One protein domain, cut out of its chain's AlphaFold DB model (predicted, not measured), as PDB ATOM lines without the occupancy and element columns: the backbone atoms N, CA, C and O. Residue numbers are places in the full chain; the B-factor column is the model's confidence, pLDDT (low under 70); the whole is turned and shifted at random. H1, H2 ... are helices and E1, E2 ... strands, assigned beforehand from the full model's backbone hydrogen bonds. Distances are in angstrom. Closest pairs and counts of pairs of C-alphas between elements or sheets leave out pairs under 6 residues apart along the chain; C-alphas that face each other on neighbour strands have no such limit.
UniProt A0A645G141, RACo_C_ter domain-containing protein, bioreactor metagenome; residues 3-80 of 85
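Overview. This is residues 3 to 80 of the 85 residues of the protein "RACo_C_ter domain-containing protein" of bioreactor metagenome (UniProt A0A645G141). The longest helix, H3, meets H2 near their ends as a V, and from this V the chain runs on as two arms of an open, horseshoe-like frame with an empty middle. One arm goes through E1 to H1 and its loop, residues 18 to 30; the other, the outer part of H3, residues 60 to 68 and most of H4, sticks out free as residues 54 to 77. The printed part has 78 residues, with four named helices and one named strand in the order H1, E1, H2, H3, H4, mostly helix. It is loose, with a radius of gyration of the C-alphas of 16.6 A and spans of 46 by 32 by 20 A.

Along the chain. H3, residues 48 to 59, is 17.8 A long and begins at C-alpha 48 (142.708, 147.082, 196.975). H2, residues 35 to 45, is 15.3 A long. E1 is residues 31 to 33, and H1 is residues 12 to 17, from C-alpha 12 (174.154, 138.427, 197.827). H4, residues 69 to 78, is 14.3 A long and ends at C-alpha 78 (175.929, 122.527, 189.080).

Arrangement. H3, with residues 49 to 50 alone, only just touches H2, with 3 pairs of C-alphas within 8 A, and they touch only at the corner by their tight link. Their closest C-alphas, of Leu 43 and Ala 49, are 5.7 A apart. They run opposite ways at a steep tilt of 43 degrees. E1 pairs with no named strand, and E1 and H2 meet only through their link. The closest C-alphas of H1 and E1, those of Pro 12 and Ala 31, are 7.6 A apart. H3 and H4 are apart, and so are H1 and H4. Every O i to N i+4 pair is within hydrogen-bond range in H1, H2 and H4, and 7 of 8 in H3.

Size, cuts and confidence. The two C-alphas farthest apart, of Lys 47 and Ala 80, are 46.4 A apart. The printed part has no cut. The link from H1 to E1 is long, with 13 residues. Residues 7 to 8 have a pLDDT under 70.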
ATOM      1  N   ALA A   3     163.801 136.331 198.057       91.88
ATOM      2  CA  ALA A   3     162.894 136.067 199.172       91.88
ATOM      3  C   ALA A   3     163.124 134.654 199.723       91.88
ATOM      4  O   ALA A   3     163.538 133.759 198.991       91.88
ATOM      5  N   GLY A   4     162.853 134.456 201.010       88.62
ATOM      6  CA  GLY A   4     163.010 133.168 201.678       88.62
ATOM      7  C   GLY A   4     163.170 133.299 203.190       88.62
ATOM      8  O   GLY A   4     163.272 134.399 203.737       88.62
ATOM      9  N   GLY A   5     163.224 132.154 203.872       84.44
ATOM     10  CA  GLY A   5     163.385 132.075 205.329       84.44
ATOM     11  C   GLY A   5     164.761 132.504 205.852       84.44
ATOM     12  O   GLY A   5     164.938 132.614 207.058       84.44
ATOM     13  N   PHE A   6     165.721 132.794 204.968       78.81
ATOM     14  CA  PHE A   6     167.076 133.233 205.328       78.81
ATOM     15  C   PHE A   6     167.121 134.617 206.005       78.81
ATOM     16  O   PHE A   6     168.159 135.026 206.527       78.81
ATOM     17  N   GLY A   7     166.003 135.353 205.997       66.62
ATOM     18  CA  GLY A   7     165.908 136.690 206.577       66.62
ATOM     19  C   GLY A   7     166.835 137.697 205.889       66.62
ATOM     20  O   GLY A   7     167.149 137.571 204.705       66.62
ATOM     21  N   SER A   8     167.282 138.702 206.644       67.50
ATOM     22  CA  SER A   8     168.232 139.729 206.187       67.50
ATOM     23  C   SER A   8     169.689 139.244 206.149       67.50
ATOM     24  O   SER A   8     170.575 140.015 205.793       67.50
ATOM     25  N   PHE A   9     169.953 137.997 206.553       78.69
ATOM     26  CA  PHE A   9     171.303 137.469 206.779       78.69
ATOM     27  C   PHE A   9     171.947 136.863 205.527       78.69
ATOM     28  O   PHE A   9     173.123 136.507 205.544       78.69
ATOM     29  N   LEU A  10     171.197 136.748 204.432       85.62
ATOM     30  CA  LEU A  10     171.724 136.230 203.178       85.62
ATOM     31  C   LEU A  10     172.534 137.309 202.451       85.62
ATOM     32  O   LEU A  10     171.972 138.261 201.910       85.62
ATOM     33  N   SER A  11     173.854 137.131 202.413       90.06
ATOM     34  CA  SER A  11     174.767 137.961 201.622       90.06
ATOM     35  C   SER A  11     174.607 137.651 200.125       90.06
ATOM     36  O   SER A  11     174.874 136.515 199.720       90.06
ATOM     37  N   PRO A  12     174.228 138.630 199.276       91.56
ATOM     38  CA  PRO A  12     174.154 138.427 197.827       91.56
ATOM     39  C   PRO A  12     175.493 138.008 197.212       91.56
ATOM     40  O   PRO A  12     175.525 137.187 196.302       91.56
ATOM     41  N   TRP A  13     176.604 138.525 197.743       92.62
ATOM     42  CA  TRP A  13     177.951 138.168 197.299       92.62
ATOM     43  C   TRP A  13     178.306 136.727 197.645       92.62
ATOM     44  O   TRP A  13     178.860 136.014 196.815       92.62
ATOM     45  N   SER A  14     177.936 136.269 198.842       92.25
ATOM     46  CA  SER A  14     178.144 134.875 199.237       92.25
ATOM     47  C   SER A  14     177.256 133.935 198.423       92.25
ATOM     48  O   SER A  14     177.738 132.907 197.963       92.25
ATOM     49  N   ALA A  15     175.992 134.306 198.184       91.69
ATOM     50  CA  ALA A  15     175.085 133.553 197.318       91.69
ATOM     51  C   ALA A  15     175.632 133.425 195.887       91.69
ATOM     52  O   ALA A  15     175.544 132.359 195.288       91.69
ATOM     53  N   GLN A  16     176.233 134.492 195.354       92.19
ATOM     54  CA  GLN A  16     176.904 134.448 194.058       92.19
ATOM     55  C   GLN A  16     178.142 133.545 194.091       92.19
ATOM     56  O   GLN A  16     178.323 132.735 193.189       92.19
ATOM     57  N   GLY A  17     178.976 133.660 195.129       91.38
ATOM     58  CA  GLY A  17     180.216 132.890 195.256       91.38
ATOM     59  C   GLY A  17     180.006 131.376 195.329       91.38
ATOM     60  O   GLY A  17     180.867 130.628 194.893       91.38
ATOM     61  N   ILE A  18     178.853 130.923 195.829       90.44
ATOM     62  CA  ILE A  18     178.484 129.497 195.850       90.44
ATOM     63  C   ILE A  18     177.601 129.081 194.662       90.44
ATOM     64  O   ILE A  18     177.067 127.977 194.663       90.44
ATOM     65  N   GLY A  19     177.357 129.962 193.688       90.75
ATOM     66  CA  GLY A  19     176.524 129.652 192.521       90.75
ATOM     67  C   GLY A  19     175.013 129.565 192.777       90.75
ATOM     68  O   GLY A  19     174.275 129.099 191.912       90.75
ATOM     69  N   LEU A  20     174.517 130.030 193.932       90.75
ATOM     70  CA  LEU A  20     173.076 130.070 194.235       90.75
ATOM     71  C   LEU A  20     172.337 131.090 193.358       90.75
ATOM     72  O   LEU A  20     171.174 130.894 193.005       90.75
ATOM     73  N   ILE A  21     173.006 132.195 193.029       91.56
ATOM     74  CA  ILE A  21     172.521 133.190 192.074       91.56
ATOM     75  C   ILE A  21     173.550 133.375 190.951       91.56
ATOM     76  O   ILE A  21     174.742 133.178 191.192       91.56
ATOM     77  N   PRO A  22     173.123 133.784 189.741       90.62
ATOM     78  CA  PRO A  22     174.036 134.034 188.631       90.62
ATOM     79  C   PRO A  22     175.168 135.015 188.965       90.62
ATOM     80  O   PRO A  22     174.998 135.958 189.743       90.62
ATOM     81  N   HIS A  23     176.319 134.839 188.319       90.94
ATOM     82  CA  HIS A  23     177.426 135.779 188.451       90.94
ATOM     83  C   HIS A  23     177.066 137.158 187.872       90.94
ATOM     84  O   HIS A  23     176.449 137.262 186.813       90.94
ATOM     85  N   GLY A  24     177.462 138.230 188.561       92.81
ATOM     86  CA  GLY A  24     177.267 139.615 188.123       92.81
ATOM     87  C   GLY A  24     175.935 140.247 188.533       92.81
ATOM     88  O   GLY A  24     175.696 141.406 188.194       92.81
ATOM     89  N   ILE A  25     175.072 139.540 189.275       93.94
ATOM     90  CA  ILE A  25     173.800 140.112 189.753       93.94
ATOM     91  C   ILE A  25     173.781 140.425 191.251       93.94
ATOM     92  O   ILE A  25     172.773 140.950 191.732       93.94
ATOM     93  N   ALA A  26     174.860 140.146 191.993       93.94
ATOM     94  CA  ALA A  26     174.929 140.406 193.432       93.94
ATOM     95  C   ALA A  26     174.608 141.872 193.778       93.94
ATOM     96  O   ALA A  26     173.761 142.122 194.631       93.94
ATOM     97  N   GLU A  27     175.185 142.835 193.052       94.69
ATOM     98  CA  GLU A  27     174.954 144.275 193.269       94.69
ATOM     99  C   GLU A  27     173.493 144.700 193.071       94.69
ATOM    100  O   GLU A  27     173.003 145.622 193.718       94.69
ATOM    101  N   ARG A  28     172.772 144.010 192.180       93.94
ATOM    102  CA  ARG A  28     171.353 144.271 191.885       93.94
ATOM    103  C   ARG A  28     170.414 143.411 192.732       93.94
ATOM    104  O   ARG A  28     169.190 143.510 192.610       93.94
ATOM    105  N   THR A  29     170.963 142.551 193.585       92.75
ATOM    106  CA  THR A  29     170.198 141.608 194.392       92.75
ATOM    107  C   THR A  29     169.980 142.162 195.790       92.75
ATOM    108  O   THR A  29     170.910 142.441 196.537       92.75
ATOM    109  N   ARG A  30     168.705 142.269 196.169       89.56
ATOM    110  CA  ARG A  30     168.270 142.658 197.510       89.56
ATOM    111  C   ARG A  30     167.511 141.516 198.173       89.56
ATOM    112  O   ARG A  30     166.556 141.008 197.576       89.56
ATOM    113  N   ALA A  31     167.911 141.158 199.392       88.44
ATOM    114  CA  ALA A  31     167.174 140.230 200.242       88.44
ATOM    115  C   ALA A  31     165.892 140.893 200.779       88.44
ATOM    116  O   ALA A  31     165.928 142.024 201.265       88.44
ATOM    117  N   LEU A  32     164.761 140.197 200.665       88.19
ATOM    118  CA  LEU A  32     163.442 140.642 201.133       88.19
ATOM    119  C   LEU A  32     162.982 139.934 202.411       88.19
ATOM    120  O   LEU A  32     162.002 140.355 203.018       88.19
ATOM    121  N   GLY A  33     163.645 138.841 202.800       88.44
ATOM    122  CA  GLY A  33     163.154 137.953 203.850       88.44
ATOM    123  C   GLY A  33     161.862 137.237 203.436       88.44
ATOM    124  O   GLY A  33     161.712 136.814 202.285       88.44
ATOM    125  N   ASN A  34     160.924 137.090 204.375       92.06
ATOM    126  CA  ASN A  34     159.664 136.385 204.145       92.06
ATOM    127  C   ASN A  34     158.651 137.256 203.376       92.06
ATOM    128  O   ASN A  34     157.754 137.863 203.964       92.06
ATOM    129  N   ALA A  35     158.781 137.284 202.047       93.06
ATOM    130  CA  ALA A  35     157.870 138.020 201.172       93.06
ATOM    131  C   ALA A  35     156.418 137.511 201.245       93.06
ATOM    132  O   ALA A  35     155.499 138.316 201.146       93.06
ATOM    133  N   ALA A  36     156.199 136.209 201.472       93.81
ATOM    134  CA  ALA A  36     154.853 135.649 201.614       93.81
ATOM    135  C   ALA A  36     154.146 136.191 202.868       93.81
ATOM    136  O   ALA A  36     153.000 136.627 202.796       93.81
ATOM    137  N   GLY A  37     154.854 136.239 204.002       94.50
ATOM    138  CA  GLY A  37     154.340 136.825 205.242       94.50
ATOM    139  C   GLY A  37     154.080 138.327 205.116       94.50
ATOM    140  O   GLY A  37     153.019 138.801 205.516       94.50
ATOM    141  N   ALA A  38     155.008 139.070 204.504       93.69
ATOM    142  CA  ALA A  38     154.815 140.495 204.235       93.69
ATOM    143  C   ALA A  38     153.597 140.743 203.325       93.69
ATOM    144  O   ALA A  38     152.775 141.604 203.628       93.69
ATOM    145  N   GLY A  39     153.437 139.946 202.265       95.25
ATOM    146  CA  GLY A  39     152.281 140.008 201.371       95.25
ATOM    147  C   GLY A  39     150.962 139.716 202.087       95.25
ATOM    148  O   GLY A  39     149.996 140.442 201.892       95.25
ATOM    149  N   ALA A  40     150.923 138.725 202.981       96.31
ATOM    150  CA  ALA A  40     149.729 138.434 203.777       96.31
ATOM    151  C   ALA A  40     149.321 139.619 204.671       96.31
ATOM    152  O   ALA A  40     148.141 139.958 204.740       96.31
ATOM    153  N   VAL A  41     150.288 140.287 205.310       96.69
ATOM    154  CA  VAL A  41     150.029 141.510 206.091       96.69
ATOM    155  C   VAL A  41     149.523 142.641 205.193       96.69
ATOM    156  O   VAL A  41     148.573 143.323 205.565       96.69
ATOM    157  N   MET A  42     150.106 142.822 204.003       96.38
ATOM    158  CA  MET A  42     149.634 143.827 203.041       96.38
ATOM    159  C   MET A  42     148.174 143.590 202.650       96.38
ATOM    160  O   MET A  42     147.380 144.520 202.714       96.38
ATOM    161  N   LEU A  43     147.800 142.350 202.326       97.06
ATOM    162  CA  LEU A  43     146.419 142.001 201.974       97.06
ATOM    163  C   LEU A  43     145.440 142.164 203.144       97.06
ATOM    164  O   LEU A  43     144.266 142.450 202.929       97.06
ATOM    165  N   LEU A  44     145.907 141.978 204.383       97.38
ATOM    166  CA  LEU A  44     145.087 142.197 205.575       97.38
ATOM    167  C   LEU A  44     144.784 143.686 205.801       97.38
ATOM    168  O   LEU A  44     143.704 144.023 206.284       97.38
ATOM    169  N   LEU A  45     145.740 144.563 205.486       97.44
ATOM    170  CA  LEU A  45     145.652 146.002 205.748       97.44
ATOM    171  C   LEU A  45     145.085 146.806 204.569       97.44
ATOM    172  O   LEU A  45     144.536 147.883 204.790       97.44
ATOM    173  N   ASP A  46     145.200 146.296 203.344       96.50
ATOM    174  CA  ASP A  46     144.771 146.963 202.115       96.50
ATOM    175  C   ASP A  46     143.943 146.008 201.242       96.50
ATOM    176  O   ASP A  46     144.453 145.048 200.659       96.50
ATOM    177  N   LYS A  47     142.641 146.291 201.134       91.94
ATOM    178  CA  LYS A  47     141.714 145.486 200.329       91.94
ATOM    179  C   LYS A  47     141.930 145.672 198.829       91.94
ATOM    180  O   LYS A  47     141.679 144.730 198.081       91.94
ATOM    181  N   ASP A  48     142.443 146.818 198.393       93.50
ATOM    182  CA  ASP A  48     142.708 147.082 196.975       93.50
ATOM    183  C   ASP A  48     143.935 146.288 196.493       93.50
ATOM    184  O   ASP A  48     144.087 145.984 195.308       93.50
ATOM    185  N   ALA A  49     144.809 145.875 197.417       95.81
ATOM    186  CA  ALA A  49     145.917 144.974 197.115       95.81
ATOM    187  C   ALA A  49     145.451 143.550 196.744       95.81
ATOM    188  O   ALA A  49     146.200 142.821 196.087       95.81
ATOM    189  N   ILE A  50     144.225 143.153 197.113       96.19
ATOM    190  CA  ILE A  50     143.663 141.833 196.782       96.19
ATOM    191  C   ILE A  50     143.470 141.693 195.274       96.19
ATOM    192  O   ILE A  50     143.911 140.698 194.701       96.19
ATOM    193  N   GLU A  51     142.867 142.691 194.626       95.88
ATOM    194  CA  GLU A  51     142.624 142.670 193.179       95.88
ATOM    195  C   GLU A  51     143.942 142.533 192.406       95.88
ATOM    196  O   GLU A  51     144.104 141.610 191.608       95.88
ATOM    197  N   LYS A  52     144.948 143.345 192.755       95.94
ATOM    198  CA  LYS A  52     146.294 143.270 192.161       95.94
ATOM    199  C   LYS A  52     146.951 141.901 192.352       95.94
ATOM    200  O   LYS A  52     147.607 141.396 191.445       95.94
ATOM    201  N   SER A  53     146.800 141.291 193.530       97.00
ATOM    202  CA  SER A  53     147.340 139.952 193.808       97.00
ATOM    203  C   SER A  53     146.695 138.885 192.917       97.00
ATOM    204  O   SER A  53     147.394 138.036 192.358       97.00
ATOM    205  N   LEU A  54     145.375 138.961 192.720       96.94
ATOM    206  CA  LEU A  54     144.637 138.054 191.838       96.94
ATOM    207  C   LEU A  54     145.044 138.227 190.371       96.94
ATOM    208  O   LEU A  54     145.275 137.232 189.687       96.94
ATOM    209  N   GLU A  55     145.204 139.463 189.897       97.00
ATOM    210  CA  GLU A  55     145.701 139.736 188.543       97.00
ATOM    211  C   GLU A  55     147.085 139.123 188.302       97.00
ATOM    212  O   GLU A  55     147.336 138.527 187.251       97.00
ATOM    213  N   ILE A  56     147.991 139.237 189.280       96.50
ATOM    214  CA  ILE A  56     149.320 138.616 189.215       96.50
ATOM    215  C   ILE A  56     149.190 137.091 189.175       96.50
ATOM    216  O   ILE A  56     149.833 136.455 188.342       96.50
ATOM    217  N   ALA A  57     148.350 136.510 190.035       97.12
ATOM    218  CA  ALA A  57     148.147 135.064 190.102       97.12
ATOM    219  C   ALA A  57     147.607 134.493 188.782       97.12
ATOM    220  O   ALA A  57     148.105 133.473 188.316       97.12
ATOM    221  N   VAL A  58     146.651 135.173 188.141       97.75
ATOM    222  CA  VAL A  58     146.088 134.763 186.839       97.75
ATOM    223  C   VAL A  58     147.132 134.812 185.719       97.75
ATOM    224  O   VAL A  58     147.080 134.015 184.785       97.75
ATOM    225  N   ARG A  59     148.089 135.743 185.793       97.62
ATOM    226  CA  ARG A  59     149.155 135.896 184.788       97.62
ATOM    227  C   ARG A  59     150.363 134.994 185.037       97.62
ATOM    228  O   ARG A  59     151.177 134.828 184.128       97.62
ATOM    229  N   ALA A  60     150.514 134.456 186.244       97.44
ATOM    230  CA  ALA A  60     151.601 133.555 186.584       97.44
ATOM    231  C   ALA A  60     151.427 132.210 185.864       97.44
ATOM    232  O   ALA A  60     150.334 131.654 185.801       97.44
ATOM    233  N   GLN A  61     152.521 131.679 185.323       97.06
ATOM    234  CA  GLN A  61     152.537 130.396 184.624       97.06
ATOM    235  C   GLN A  61     153.469 129.432 185.346       97.06
ATOM    236  O   GLN A  61     154.613 129.776 185.651       97.06
ATOM    237  N   THR A  62     152.986 128.219 185.597       95.56
ATOM    238  CA  THR A  62     153.807 127.138 186.144       95.56
ATOM    239  C   THR A  62     154.548 126.446 185.008       95.56
ATOM    240  O   THR A  62     153.926 125.974 184.059       95.56
ATOM    241  N   ILE A  63     155.872 126.370 185.122       94.75
ATOM    242  CA  ILE A  63     156.725 125.600 184.215       94.75
ATOM    243  C   ILE A  63     157.100 124.302 184.931       94.75
ATOM    244  O   ILE A  63     157.673 124.344 186.020       94.75
ATOM    245  N   GLU A  64     156.763 123.160 184.332       95.81
ATOM    246  CA  GLU A  64     157.098 121.840 184.870       95.81
ATOM    247  C   GLU A  64     158.552 121.490 184.533       95.81
ATOM    248  O   GLU A  64     158.907 121.360 183.363       95.81
ATOM    249  N   LEU A  65     159.395 121.357 185.559       96.56
ATOM    250  CA  LEU A  65     160.834 121.117 185.397       96.56
ATOM    251  C   LEU A  65     161.240 119.668 185.690       96.56
ATOM    252  O   LEU A  65     162.347 119.271 185.331       96.56
ATOM    253  N   SER A  66     160.381 118.861 186.324       94.31
ATOM    254  CA  SER A  66     160.741 117.501 186.759       94.31
ATOM    255  C   SER A  66     161.013 116.533 185.607       94.31
ATOM    256  O   SER A  66     161.765 115.574 185.772       94.31
ATOM    257  N   THR A  67     160.429 116.783 184.436       94.44
ATOM    258  CA  THR A  67     160.609 115.978 183.219       94.44
ATOM    259  C   THR A  67     161.469 116.676 182.167       94.44
ATOM    260  O   THR A  67     161.716 116.112 181.100       94.44
ATOM    261  N   ASP A  68     161.955 117.887 182.454       97.19
ATOM    262  CA  ASP A  68     162.744 118.667 181.513       97.19
ATOM    263  C   ASP A  68     164.215 118.213 181.521       97.19
ATOM    264  O   ASP A  68     164.960 118.348 182.501       97.19
ATOM    265  N   ALA A  69     164.648 117.640 180.396       96.81
ATOM    266  CA  ALA A  69     166.005 117.121 180.242       96.81
ATOM    267  C   ALA A  69     167.065 118.235 180.285       96.81
ATOM    268  O   ALA A  69     168.185 118.006 180.750       96.81
ATOM    269  N   PHE A  70     166.721 119.442 179.822       96.06
ATOM    270  CA  PHE A  70     167.621 120.591 179.852       96.06
ATOM    271  C   PHE A  70     167.893 121.028 181.298       96.06
ATOM    272  O   PHE A  70     169.053 121.131 181.703       96.06
ATOM    273  N   PHE A  71     166.847 121.173 182.108       96.00
ATOM    274  CA  PHE A  71     166.938 121.461 183.531       96.00
ATOM    275  C   PHE A  71     167.730 120.386 184.269       96.00
ATOM    276  O   PHE A  71     168.670 120.720 184.983       96.00
ATOM    277  N   THR A  72     167.422 119.102 184.053       96.06
ATOM    278  CA  THR A  72     168.121 117.994 184.731       96.06
ATOM    279  C   THR A  72     169.621 118.005 184.430       96.06
ATOM    280  O   THR A  72     170.439 117.879 185.342       96.06
ATOM    281  N   LYS A  73     170.002 118.225 183.163       94.69
ATOM    282  CA  LYS A  73     171.409 118.372 182.764       94.69
ATOM    283  C   LYS A  73     172.089 119.513 183.523       94.69
ATOM    284  O   LYS A  73     173.185 119.324 184.048       94.69
ATOM    285  N   HIS A  74     171.458 120.685 183.581       92.75
ATOM    286  CA  HIS A  74     172.014 121.843 184.280       92.75
ATOM    287  C   HIS A  74     172.048 121.655 185.797       92.75
ATOM    288  O   HIS A  74     173.022 122.053 186.429       92.75
ATOM    289  N   TYR A  75     171.038 121.022 186.382       92.88
ATOM    290  CA  TYR A  75     170.995 120.723 187.807       92.88
ATOM    291  C   TYR A  75     172.177 119.837 188.214       92.88
ATOM    292  O   TYR A  75     172.965 120.236 189.069       92.88
ATOM    293  N   ILE A  76     172.373 118.701 187.532       93.25
ATOM    294  CA  ILE A  76     173.486 117.773 187.804       93.25
ATOM    295  C   ILE A  76     174.837 118.469 187.615       93.25
ATOM    296  O   ILE A  76     175.705 118.357 188.476       93.25
ATOM    297  N   ALA A  77     175.006 119.228 186.527       91.19
ATOM    298  CA  ALA A  77     176.259 119.931 186.244       91.19
ATOM    299  C   ALA A  77     176.649 120.942 187.337       91.19
ATOM    300  O   ALA A  77     177.830 121.188 187.544       91.19
ATOM    301  N   ASN A  78     175.676 121.517 188.051       90.50
ATOM    302  CA  ASN A  78     175.929 122.527 189.080       90.50
ATOM    303  C   ASN A  78     175.921 121.977 190.517       90.50
ATOM    304  O   ASN A  78     176.240 122.722 191.440       90.50
ATOM    305  N   MET A  79     175.619 120.689 190.733       89.75
ATOM    306  CA  MET A  79     175.633 120.074 192.072       89.75
ATOM    307  C   MET A  79     177.031 120.005 192.702       89.75
ATOM    308  O   MET A  79     177.144 120.015 193.925       89.75
ATOM    309  N   ALA A  80     178.082 119.914 191.886       86.00
ATOM    310  CA  ALA A  80     179.463 119.799 192.359       86.00
ATOM    311  C   ALA A  80     180.129 121.156 192.652       86.00
ATOM    312  O   ALA A  80     181.272 121.186 193.092       86.00
TER     313      ALA A  80